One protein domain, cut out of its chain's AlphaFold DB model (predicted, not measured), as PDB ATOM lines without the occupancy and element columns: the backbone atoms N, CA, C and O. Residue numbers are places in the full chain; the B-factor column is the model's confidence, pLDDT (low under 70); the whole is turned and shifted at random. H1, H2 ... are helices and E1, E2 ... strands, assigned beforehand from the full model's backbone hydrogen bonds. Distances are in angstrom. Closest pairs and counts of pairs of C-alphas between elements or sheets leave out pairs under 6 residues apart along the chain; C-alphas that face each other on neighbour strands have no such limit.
ATOM      1  N   ARG A 337     -42.146 -17.834 -17.747       97.69
ATOM      2  CA  ARG A 337     -41.888 -17.982 -19.190       97.69
ATOM      3  C   ARG A 337     -40.418 -18.276 -19.487       97.69
ATOM      4  O   ARG A 337     -40.114 -18.986 -20.439       97.69
ATOM      5  N   GLU A 338     -39.516 -17.705 -18.699       97.62
ATOM      6  CA  GLU A 338     -38.067 -17.811 -18.859       97.62
ATOM      7  C   GLU A 338     -37.424 -17.945 -17.475       97.62
ATOM      8  O   GLU A 338     -37.899 -17.344 -16.510       97.62
ATOM      9  N   VAL A 339     -36.348 -18.723 -17.386       97.38
ATOM     10  CA  VAL A 339     -35.495 -18.832 -16.197       97.38
ATOM     11  C   VAL A 339     -34.034 -18.641 -16.602       97.38
ATOM     12  O   VAL A 339     -33.607 -19.129 -17.646       97.38
ATOM     13  N   ASN A 340     -33.265 -17.923 -15.781       97.19
ATOM     14  CA  ASN A 340     -31.821 -17.760 -15.952       97.19
ATOM     15  C   ASN A 340     -31.111 -18.432 -14.780       97.19
ATOM     16  O   ASN A 340     -31.140 -17.912 -13.670       97.19
ATOM     17  N   LEU A 341     -30.455 -19.560 -15.039       96.62
ATOM     18  CA  LEU A 341     -29.818 -20.395 -14.024       96.62
ATOM     19  C   LEU A 341     -28.732 -19.665 -13.215       96.62
ATOM     20  O   LEU A 341     -28.566 -19.967 -12.033       96.62
ATOM     21  N   ARG A 342     -28.038 -18.685 -13.812       95.00
ATOM     22  CA  ARG A 342     -26.976 -17.904 -13.148       95.00
ATOM     23  C   ARG A 342     -27.494 -16.668 -12.408       95.00
ATOM     24  O   ARG A 342     -26.743 -16.054 -11.660       95.00
ATOM     25  N   ALA A 343     -28.753 -16.275 -12.610       94.25
ATOM     26  CA  ALA A 343     -29.300 -15.094 -11.950       94.25
ATOM     27  C   ALA A 343     -29.475 -15.338 -10.443       94.25
ATOM     28  O   ALA A 343     -29.938 -16.408 -10.037       94.25
ATOM     29  N   MET A 344     -29.160 -14.331  -9.626       90.88
ATOM     30  CA  MET A 344     -29.539 -14.319  -8.213       90.88
ATOM     31  C   MET A 344     -30.999 -13.859  -8.089       90.88
ATOM     32  O   MET A 344     -31.338 -12.801  -8.631       90.88
ATOM     33  N   PRO A 345     -31.883 -14.622  -7.424       83.56
ATOM     34  CA  PRO A 345     -33.247 -14.178  -7.181       83.56
ATOM     35  C   PRO A 345     -33.245 -12.904  -6.326       83.56
ATOM     36  O   PRO A 345     -32.445 -12.757  -5.403       83.56
ATOM     37  N   SER A 346     -34.153 -11.973  -6.626       81.62
ATOM     38  CA  SER A 346     -34.285 -10.735  -5.850       81.62
ATOM     39  C   SER A 346     -34.643 -11.060  -4.395       81.62
ATOM     40  O   SER A 346     -35.641 -11.736  -4.145       81.62
ATOM     41  N   GLY A 347     -33.819 -10.608  -3.447       81.56
ATOM     42  CA  GLY A 347     -33.988 -10.878  -2.014       81.56
ATOM     43  C   GLY A 347     -33.455 -12.232  -1.530       81.56
ATOM     44  O   GLY A 347     -33.689 -12.584  -0.376       81.56
ATOM     45  N   ALA A 348     -32.757 -12.994  -2.377       79.62
ATOM     46  CA  ALA A 348     -32.129 -14.243  -1.963       79.62
ATOM     47  C   ALA A 348     -30.845 -14.002  -1.156       79.62
ATOM     48  O   ALA A 348     -30.197 -12.958  -1.267       79.62
ATOM     49  N   MET A 349     -30.466 -14.997  -0.352       81.31
ATOM     50  CA  MET A 349     -29.214 -14.961   0.400       81.31
ATOM     51  C   MET A 349     -28.021 -14.858  -0.566       81.31
ATOM     52  O   MET A 349     -28.055 -15.461  -1.646       81.31
ATOM     53  N   PRO A 350     -26.946 -14.136  -0.202       78.38
ATOM     54  CA  PRO A 350     -25.729 -14.119  -1.003       78.38
ATOM     55  C   PRO A 350     -25.248 -15.568  -1.162       78.38
ATOM     56  O   PRO A 350     -25.006 -16.226  -0.150       78.38
ATOM     57  N   LYS A 351     -25.140 -16.045  -2.417       83.88
ATOM     58  CA  LYS A 351     -24.851 -17.432  -2.882       83.88
ATOM     59  C   LYS A 351     -26.052 -18.278  -3.321       83.88
ATOM     60  O   LYS A 351     -25.885 -19.429  -3.717       83.88
ATOM     61  N   GLU A 352     -27.273 -17.762  -3.286       89.31
ATOM     62  CA  GLU A 352     -28.402 -18.497  -3.853       89.31
ATOM     63  C   GLU A 352     -28.610 -18.134  -5.326       89.31
ATOM     64  O   GLU A 352     -29.130 -17.075  -5.667       89.31
ATOM     65  N   THR A 353     -28.198 -19.030  -6.222       94.56
ATOM     66  CA  THR A 353     -28.490 -18.921  -7.656       94.56
ATOM     67  C   THR A 353     -29.883 -19.467  -7.977       94.56
ATOM     68  O   THR A 353     -30.427 -20.319  -7.267       94.56
ATOM     69  N   THR A 354     -30.465 -19.034  -9.098       95.12
ATOM     70  CA  THR A 354     -31.728 -19.594  -9.611       95.12
ATOM     71  C   THR A 354     -31.601 -21.095  -9.877       95.12
ATOM     72  O   THR A 354     -32.554 -21.829  -9.623       95.12
ATOM     73  N   ALA A 355     -30.433 -21.578 -10.324       96.00
ATOM     74  CA  ALA A 355     -30.162 -23.011 -10.462       96.00
ATOM     75  C   ALA A 355     -30.315 -23.754  -9.130       96.00
ATOM     76  O   ALA A 355     -31.032 -24.750  -9.055       96.00
ATOM     77  N   ARG A 356     -29.701 -23.238  -8.059       93.69
ATOM     78  CA  ARG A 356     -29.793 -23.826  -6.717       93.69
ATOM     79  C   ARG A 356     -31.226 -23.800  -6.180       93.69
ATOM     80  O   ARG A 356     -31.700 -24.798  -5.635       93.69
ATOM     81  N   TRP A 357     -31.933 -22.685  -6.370       93.56
ATOM     82  CA  TRP A 357     -33.342 -22.559  -5.994       93.56
ATOM     83  C   TRP A 357     -34.236 -23.554  -6.754       93.56
ATOM     84  O   TRP A 357     -35.069 -24.221  -6.132       93.56
ATOM     85  N   LEU A 358     -34.049 -23.699  -8.072       95.50
ATOM     86  CA  LEU A 358     -34.786 -24.662  -8.897       95.50
ATOM     87  C   LEU A 358     -34.482 -26.098  -8.485       95.50
ATOM     88  O   LEU A 358     -35.420 -26.865  -8.277       95.50
ATOM     89  N   ALA A 359     -33.205 -26.444  -8.308       95.25
ATOM     90  CA  ALA A 359     -32.790 -27.775  -7.882       95.25
ATOM     91  C   ALA A 359     -33.449 -28.151  -6.551       95.25
ATOM     92  O   ALA A 359     -34.049 -29.216  -6.440       95.25
ATOM     93  N   ARG A 360     -33.447 -27.240  -5.570       92.88
ATOM     94  CA  ARG A 360     -34.124 -27.460  -4.285       92.88
ATOM     95  C   ARG A 360     -35.642 -27.567  -4.431       92.88
ATOM     96  O   ARG A 360     -36.257 -28.424  -3.804       92.88
ATOM     97  N   SER A 361     -36.253 -26.714  -5.252       94.00
ATOM     98  CA  SER A 361     -37.706 -26.723  -5.483       94.00
ATOM     99  C   SER A 361     -38.167 -28.009  -6.169       94.00
ATOM    100  O   SER A 361     -39.239 -28.522  -5.869       94.00
ATOM    101  N   LEU A 362     -37.335 -28.552  -7.055       96.12
ATOM    102  CA  LEU A 362     -37.551 -29.814  -7.753       96.12
ATOM    103  C   LEU A 362     -36.956 -31.011  -6.998       96.12
ATOM    104  O   LEU A 362     -36.998 -32.118  -7.511       96.12
ATOM    105  N   VAL A 363     -36.395 -30.837  -5.799       95.75
ATOM    106  CA  VAL A 363     -35.752 -31.928  -5.043       95.75
ATOM    107  C   VAL A 363     -34.779 -32.739  -5.923       95.75
ATOM    108  O   VAL A 363     -34.807 -33.969  -5.986       95.75
ATOM    109  N   LEU A 364     -33.971 -32.029  -6.710       94.75
ATOM    110  CA  LEU A 364     -32.906 -32.599  -7.525       94.75
ATOM    111  C   LEU A 364     -31.637 -32.647  -6.683       94.75
ATOM    112  O   LEU A 364     -31.233 -31.645  -6.091       94.75
ATOM    113  N   ARG A 365     -31.017 -33.824  -6.635       91.81
ATOM    114  CA  ARG A 365     -29.823 -34.072  -5.832       91.81
ATOM    115  C   ARG A 365     -28.604 -34.233  -6.723       91.81
ATOM    116  O   ARG A 365     -28.699 -34.941  -7.726       91.81
ATOM    117  N   PRO A 366     -27.469 -33.617  -6.366       89.75
ATOM    118  CA  PRO A 366     -26.202 -34.015  -6.952       89.75
ATOM    119  C   PRO A 366     -25.903 -35.466  -6.551       89.75
ATOM    120  O   PRO A 366     -26.324 -35.918  -5.488       89.75
ATOM    121  N   ALA A 367     -25.188 -36.206  -7.395       82.75
ATOM    122  CA  ALA A 367     -24.755 -37.551  -7.041       82.75
ATOM    123  C   ALA A 367     -23.793 -37.482  -5.838       82.75
ATOM    124  O   ALA A 367     -22.764 -36.812  -5.904       82.75
ATOM    125  N   ASP A 368     -24.110 -38.192  -4.752       73.31
ATOM    126  CA  ASP A 368     -23.403 -38.110  -3.460       73.31
ATOM    127  C   ASP A 368     -21.946 -38.643  -3.479       73.31
ATOM    128  O   ASP A 368     -21.273 -38.674  -2.451       73.31
ATOM    129  N   GLY A 369     -21.412 -39.054  -4.635       68.69
ATOM    130  CA  GLY A 369     -20.106 -39.717  -4.749       68.69
ATOM    131  C   GLY A 369     -18.937 -38.832  -5.183       68.69
ATOM    132  O   GLY A 369     -17.781 -39.208  -4.983       68.69
ATOM    133  N   GLU A 370     -19.190 -37.660  -5.763       72.38
ATOM    134  CA  GLU A 370     -18.114 -36.844  -6.323       72.38
ATOM    135  C   GLU A 370     -17.604 -35.832  -5.297       72.38
ATOM    136  O   GLU A 370     -18.147 -34.740  -5.090       72.38
ATOM    137  N   LYS A 371     -16.482 -36.184  -4.666       79.38
ATOM    138  CA  LYS A 371     -15.600 -35.229  -3.987       79.38
ATOM    139  C   LYS A 371     -14.866 -34.368  -5.027       79.38
ATOM    140  O   LYS A 371     -13.642 -34.340  -5.052       79.38
ATOM    141  N   SER A 372     -15.586 -33.714  -5.938       80.38
ATOM    142  CA  SER A 372     -14.970 -32.720  -6.812       80.38
ATOM    143  C   SER A 372     -14.635 -31.472  -5.985       80.38
ATOM    144  O   SER A 372     -15.423 -31.042  -5.147       80.38
ATOM    145  N   ASN A 373     -13.481 -30.850  -6.205       88.25
ATOM    146  CA  ASN A 373     -13.172 -29.545  -5.598       88.25
ATOM    147  C   ASN A 373     -13.969 -28.393  -6.246       88.25
ATOM    148  O   ASN A 373     -13.633 -27.227  -6.068       88.25
ATOM    149  N   GLU A 374     -14.996 -28.710  -7.036       87.00
ATOM    150  CA  GLU A 374     -15.817 -27.721  -7.715       87.00
ATOM    151  C   GLU A 374     -16.675 -26.943  -6.726       87.00
ATOM    152  O   GLU A 374     -17.225 -27.490  -5.764       87.00
ATOM    153  N   GLU A 375     -16.824 -25.658  -7.023       89.31
ATOM    154  CA  GLU A 375     -17.705 -24.772  -6.288       89.31
ATOM    155  C   GLU A 375     -19.138 -25.348  -6.282       89.31
ATOM    156  O   GLU A 375     -19.635 -25.764  -7.338       89.31
ATOM    157  N   PRO A 376     -19.832 -25.384  -5.125       86.00
ATOM    158  CA  PRO A 376     -21.158 -25.989  -5.002       86.00
ATOM    159  C   PRO A 376     -22.157 -25.495  -6.053       86.00
ATOM    160  O   PRO A 376     -22.993 -26.266  -6.522       86.00
ATOM    161  N   ASP A 377     -22.057 -24.226  -6.444       87.75
ATOM    162  CA  ASP A 377     -22.962 -23.606  -7.408       87.75
ATOM    163  C   ASP A 377     -22.745 -24.115  -8.840       87.75
ATOM    164  O   ASP A 377     -23.724 -24.280  -9.570       87.75
ATOM    165  N   SER A 378     -21.508 -24.467  -9.214       91.50
ATOM    166  CA  SER A 378     -21.211 -25.099 -10.507       91.50
ATOM    167  C   SER A 378     -21.913 -26.454 -10.631       91.50
ATOM    168  O   SER A 378     -22.537 -26.755 -11.650       91.50
ATOM    169  N   ARG A 379     -21.924 -27.239  -9.545       91.75
ATOM    170  CA  ARG A 379     -22.581 -28.555  -9.519       91.75
ATOM    171  C   ARG A 379     -24.089 -28.449  -9.729       91.75
ATOM    172  O   ARG A 379     -24.659 -29.199 -10.518       91.75
ATOM    173  N   PHE A 380     -24.748 -27.510  -9.043       93.00
ATOM    174  CA  PHE A 380     -26.186 -27.283  -9.229       93.00
ATOM    175  C   PHE A 380     -26.503 -26.730 -10.616       93.00
ATOM    176  O   PHE A 380     -27.529 -27.093 -11.189       93.00
ATOM    177  N   PHE A 381     -25.632 -25.884 -11.172       95.25
ATOM    178  CA  PHE A 381     -25.778 -25.397 -12.539       95.25
ATOM    179  C   PHE A 381     -25.734 -26.552 -13.548       95.25
ATOM    180  O   PHE A 381     -26.670 -26.689 -14.335       95.25
ATOM    181  N   GLY A 382     -24.719 -27.420 -13.473       94.31
ATOM    182  CA  GLY A 382     -24.594 -28.589 -14.350       94.31
ATOM    183  C   GLY A 382     -25.762 -29.569 -14.203       94.31
ATOM    184  O   GLY A 382     -26.345 -29.988 -15.203       94.31
ATOM    185  N   LEU A 383     -26.173 -29.863 -12.963       94.88
ATOM    186  CA  LEU A 383     -27.342 -30.701 -12.671       94.88
ATOM    187  C   LEU A 383     -28.623 -30.138 -13.306       94.88
ATOM    188  O   LEU A 383     -29.396 -30.878 -13.916       94.88
ATOM    189  N   MET A 384     -28.846 -28.828 -13.175       96.94
ATOM    190  CA  MET A 384     -30.024 -28.171 -13.740       96.94
ATOM    191  C   MET A 384     -29.975 -28.066 -15.262       96.94
ATOM    192  O   MET A 384     -31.019 -28.223 -15.893       96.94
ATOM    193  N   GLU A 385     -28.809 -27.810 -15.863       96.88
ATOM    194  CA  GLU A 385     -28.668 -27.818 -17.323       96.88
ATOM    195  C   GLU A 385     -28.970 -29.198 -17.907       96.88
ATOM    196  O   GLU A 385     -29.735 -29.284 -18.868       96.88
ATOM    197  N   ALA A 386     -28.443 -30.266 -17.302       96.00
ATOM    198  CA  ALA A 386     -28.723 -31.633 -17.736       96.00
ATOM    199  C   ALA A 386     -30.225 -31.953 -17.644       96.00
ATOM    200  O   ALA A 386     -30.837 -32.371 -18.627       96.00
ATOM    201  N   TRP A 387     -30.848 -31.660 -16.498       96.75
ATOM    202  CA  TRP A 387     -32.273 -31.923 -16.291       96.75
ATOM    203  C   TRP A 387     -33.179 -31.107 -17.229       96.75
ATOM    204  O   TRP A 387     -34.154 -31.629 -17.772       96.75
ATOM    205  N   LEU A 388     -32.860 -29.830 -17.469       97.50
ATOM    206  CA  LEU A 388     -33.598 -29.010 -18.435       97.50
ATOM    207  C   LEU A 388     -33.375 -29.473 -19.880       97.50
ATOM    208  O   LEU A 388     -34.294 -29.361 -20.692       97.50
ATOM    209  N   GLY A 389     -32.204 -30.036 -20.189       96.94
ATOM    210  CA  GLY A 389     -31.935 -30.733 -21.447       96.94
ATOM    211  C   GLY A 389     -32.884 -31.913 -21.665       96.94
ATOM    212  O   GLY A 389     -33.526 -31.997 -22.713       96.94
ATOM    213  N   ASP A 390     -33.074 -32.753 -20.645       95.81
ATOM    214  CA  ASP A 390     -34.041 -33.860 -20.692       95.81
ATOM    215  C   ASP A 390     -35.481 -33.354 -20.881       95.81
ATOM    216  O   ASP A 390     -36.260 -33.911 -21.664       95.81
ATOM    217  N   CYS A 391     -35.852 -32.265 -20.198       96.88
ATOM    218  CA  CYS A 391     -37.143 -31.601 -20.397       96.88
ATOM    219  C   CYS A 391     -37.295 -31.013 -21.809       96.88
ATOM    220  O   CYS A 391     -38.405 -31.007 -22.350       96.88
ATOM    221  N   ALA A 392     -36.214 -30.543 -22.432       97.19
ATOM    222  CA  ALA A 392     -36.246 -30.052 -23.805       97.19
ATOM    223  C   ALA A 392     -36.495 -31.170 -24.819       97.19
ATOM    224  O   ALA A 392     -37.299 -30.979 -25.732       97.19
ATOM    225  N   GLY A 393     -35.941 -32.367 -24.593       95.94
ATOM    226  CA  GLY A 393     -36.283 -33.566 -25.370       95.94
ATOM    227  C   GLY A 393     -37.775 -33.928 -25.317       95.94
ATOM    228  O   GLY A 393     -38.307 -34.530 -26.247       95.94
ATOM    229  N   LYS A 394     -38.482 -33.500 -24.262       96.31
ATOM    230  CA  LYS A 394     -39.937 -33.666 -24.082       96.31
ATOM    231  C   LYS A 394     -40.759 -32.464 -24.562       96.31
ATOM    232  O   LYS A 394     -41.966 -32.430 -24.341       96.31
ATOM    233  N   ASN A 395     -40.134 -31.475 -25.206       97.44
ATOM    234  CA  ASN A 395     -40.744 -30.200 -25.602       97.44
ATOM    235  C   ASN A 395     -41.313 -29.370 -24.433       97.44
ATOM    236  O   ASN A 395     -42.201 -28.541 -24.634       97.44
ATOM    237  N   GLU A 396     -40.811 -29.558 -23.211       97.56
ATOM    238  CA  GLU A 396     -41.274 -28.819 -22.027       97.56
ATOM    239  C   GLU A 396     -40.418 -27.585 -21.704       97.56
ATOM    240  O   GLU A 396     -40.875 -26.675 -21.009       97.56
ATOM    241  N   ALA A 397     -39.190 -27.536 -22.219       98.12
ATOM    242  CA  ALA A 397     -38.263 -26.415 -22.103       98.12
ATOM    243  C   ALA A 397     -37.491 -26.224 -23.418       98.12
ATOM    244  O   ALA A 397     -37.426 -27.130 -24.246       98.12
ATOM    245  N   ARG A 398     -36.911 -25.045 -23.643       98.12
ATOM    246  CA  ARG A 398     -36.019 -24.772 -24.783       98.12
ATOM    247  C   ARG A 398     -34.857 -23.902 -24.335       98.12
ATOM    248  O   ARG A 398     -35.080 -22.903 -23.650       98.12
ATOM    249  N   ARG A 399     -33.632 -24.259 -24.722       98.00
ATOM    250  CA  ARG A 399     -32.459 -23.414 -24.473       98.00
ATOM    251  C   ARG A 399     -32.556 -22.165 -25.347       98.00
ATOM    252  O   ARG A 399     -32.975 -22.250 -26.500       98.00
ATOM    253  N   LYS A 400     -32.220 -21.004 -24.791       97.75
ATOM    254  CA  LYS A 400     -32.178 -19.751 -25.546       97.75
ATOM    255  C   LYS A 400     -30.808 -19.618 -26.206       97.75
ATOM    256  O   LYS A 400     -29.791 -19.699 -25.526       97.75
ATOM    257  N   GLU A 401     -30.791 -19.436 -27.519       96.56
ATOM    258  CA  GLU A 401     -29.560 -19.292 -28.303       96.56
ATOM    259  C   GLU A 401     -29.168 -17.811 -28.444       96.56
ATOM    260  O   GLU A 401     -30.030 -16.928 -28.419       96.56
ATOM    261  N   GLY A 402     -27.865 -17.541 -28.571       95.00
ATOM    262  CA  GLY A 402     -27.296 -16.201 -28.752       95.00
ATOM    263  C   GLY A 402     -26.216 -15.835 -27.727       95.00
ATOM    264  O   GLY A 402     -26.110 -16.437 -26.656       95.00
ATOM    265  N   GLU A 403     -25.411 -14.826 -28.057       94.19
ATOM    266  CA  GLU A 403     -24.372 -14.293 -27.171       94.19
ATOM    267  C   GLU A 403     -24.993 -13.739 -25.871       94.19
ATOM    268  O   GLU A 403     -26.001 -13.030 -25.894       94.19
ATOM    269  N   GLY A 404     -24.440 -14.119 -24.712       93.19
ATOM    270  CA  GLY A 404     -24.954 -13.706 -23.394       93.19
ATOM    271  C   GLY A 404     -26.255 -14.392 -22.936       93.19
ATOM    272  O   GLY A 404     -26.820 -14.018 -21.898       93.19
ATOM    273  N   MET A 405     -26.738 -15.400 -23.675       95.56
ATOM    274  CA  MET A 405     -27.929 -16.194 -23.324       95.56
ATOM    275  C   MET A 405     -27.599 -17.514 -22.606       95.56
ATOM    276  O   MET A 405     -28.499 -18.307 -22.328       95.56
ATOM    277  N   GLU A 406     -26.331 -17.742 -22.253       95.06
ATOM    278  CA  GLU A 406     -25.897 -18.923 -21.498       95.06
ATOM    279  C   GLU A 406     -26.691 -19.101 -20.197       95.06
ATOM    280  O   GLU A 406     -26.902 -18.158 -19.430       95.06
ATOM    281  N   GLY A 407     -27.145 -20.331 -19.945       95.19
ATOM    282  CA  GLY A 407     -27.955 -20.662 -18.773       95.19
ATOM    283  C   GLY A 407     -29.391 -20.124 -18.806       95.19
ATOM    284  O   GLY A 407     -30.098 -20.268 -17.805       95.19
ATOM    285  N   ARG A 408     -29.854 -19.520 -19.912       97.75
ATOM    286  CA  ARG A 408     -31.248 -19.079 -20.067       97.75
ATOM    287  C   ARG A 408     -32.097 -20.126 -20.778       97.75
ATOM    288  O   ARG A 408     -31.744 -20.631 -21.845       97.75
ATOM    289  N   TRP A 409     -33.259 -20.399 -20.200       98.25
ATOM    290  CA  TRP A 409     -34.202 -21.405 -20.678       98.25
ATOM    291  C   TRP A 409     -35.607 -20.825 -20.772       98.25
ATOM    292  O   TRP A 409     -36.071 -20.154 -19.854       98.25
ATOM    293  N   ILE A 410     -36.296 -21.113 -21.873       98.12
ATOM    294  CA  ILE A 410     -37.709 -20.796 -22.082       98.12
ATOM    295  C   ILE A 410     -38.532 -22.003 -21.631       98.12
ATOM    296  O   ILE A 410     -38.297 -23.119 -22.095       98.12
ATOM    297  N   LEU A 411     -39.502 -21.784 -20.745       98.06
ATOM    298  CA  LEU A 411     -40.407 -22.828 -20.272       98.06
ATOM    299  C   LEU A 411     -41.652 -22.871 -21.160       98.06
ATOM    300  O   LEU A 411     -42.318 -21.854 -21.369       98.06
ATOM    301  N   VAL A 412     -41.970 -24.045 -21.704       97.81
ATOM    302  CA  VAL A 412     -43.118 -24.217 -22.603       97.81
ATOM    303  C   VAL A 412     -44.365 -24.463 -21.761       97.81
ATOM    304  O   VAL A 412     -44.431 -25.426 -20.994       97.81
TER     305      VAL A 412
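Overview. This is residues 337 to 412 of the 415 residues of an uncharacterized protein of Trametes coccinea BRFM310 (UniProt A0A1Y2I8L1). The later part of one long helix, H2, slants over one face of a small three-stranded sheet, making two layers, and the short helix H1 packs across the earlier part of H2. Long stretches with no named element, residues 341 to 353 and 362 to 375, lead into H1 and out of it. The printed part has 76 residues, with E1, H1, H2, E2 and E3 along the chain; the sheet runs E1, E3, E2, antiparallel throughout. The class is mixed, helices and strands, with under half of the residues in named elements; the whole is compact and rounded, with a radius of gyration of the C-alphas of 12.6 A and spans of 33 by 29 by 25 A.

Arrangement. Edge strand E1, residues 338 to 340, is antiparallel to inner strand E3, residues 408 to 411, at 152 degrees; N 339 and O 409 are 2.9 A apart, within hydrogen-bond range. H1, residues 354 to 361, only grazes the sheet, with its residues 354 to 358. H2, residues 376 to 393, touches H1 with residues 377 to 384 alone, about perpendicular at 75 degrees; their closest C-alphas, of Ala 355 and Phe 381, are 5.4 A apart. H2 is on the sheet at a height of 10.9 A and runs slantwise to the strands, at 47 degrees on the local plane to E2, residues 397 to 399; the closest C-alphas of H2 and E2, of Ala 392 and Arg 398, are 5.4 A apart. E2 and E3 form a hairpin, antiparallel at 155 degrees, with N 398 and O 410 at 2.8 A. E1, H1, H2 and E2 make a split strand-helix-strand unit, two strands running the same way with E3 between them, and its crossover is right-handed. In H1 and H2 every O i to N i+4 pair is within hydrogen-bond range.

Along the chain. E1 begins at C-alpha 338, (-38.067, -17.811, -18.859), and is 6.9 A long. H1 measures 10.2 A and H2 26.5 A, from C-alpha 376 at (-21.158, -25.989, -5.002). E2 measures 7.0 A; E3, 9.9 A, ends at C-alpha 411, (-40.407, -22.828, -20.272).

Size, cuts and confidence. The two C-alphas farthest apart, of Lys 371 and Val 412, are 35.0 A apart. The printed part has no cut. The links E1 to H1 and H1 to H2 are long. Mean pLDDT of the printed part is 92.2; residue 369 is under 70.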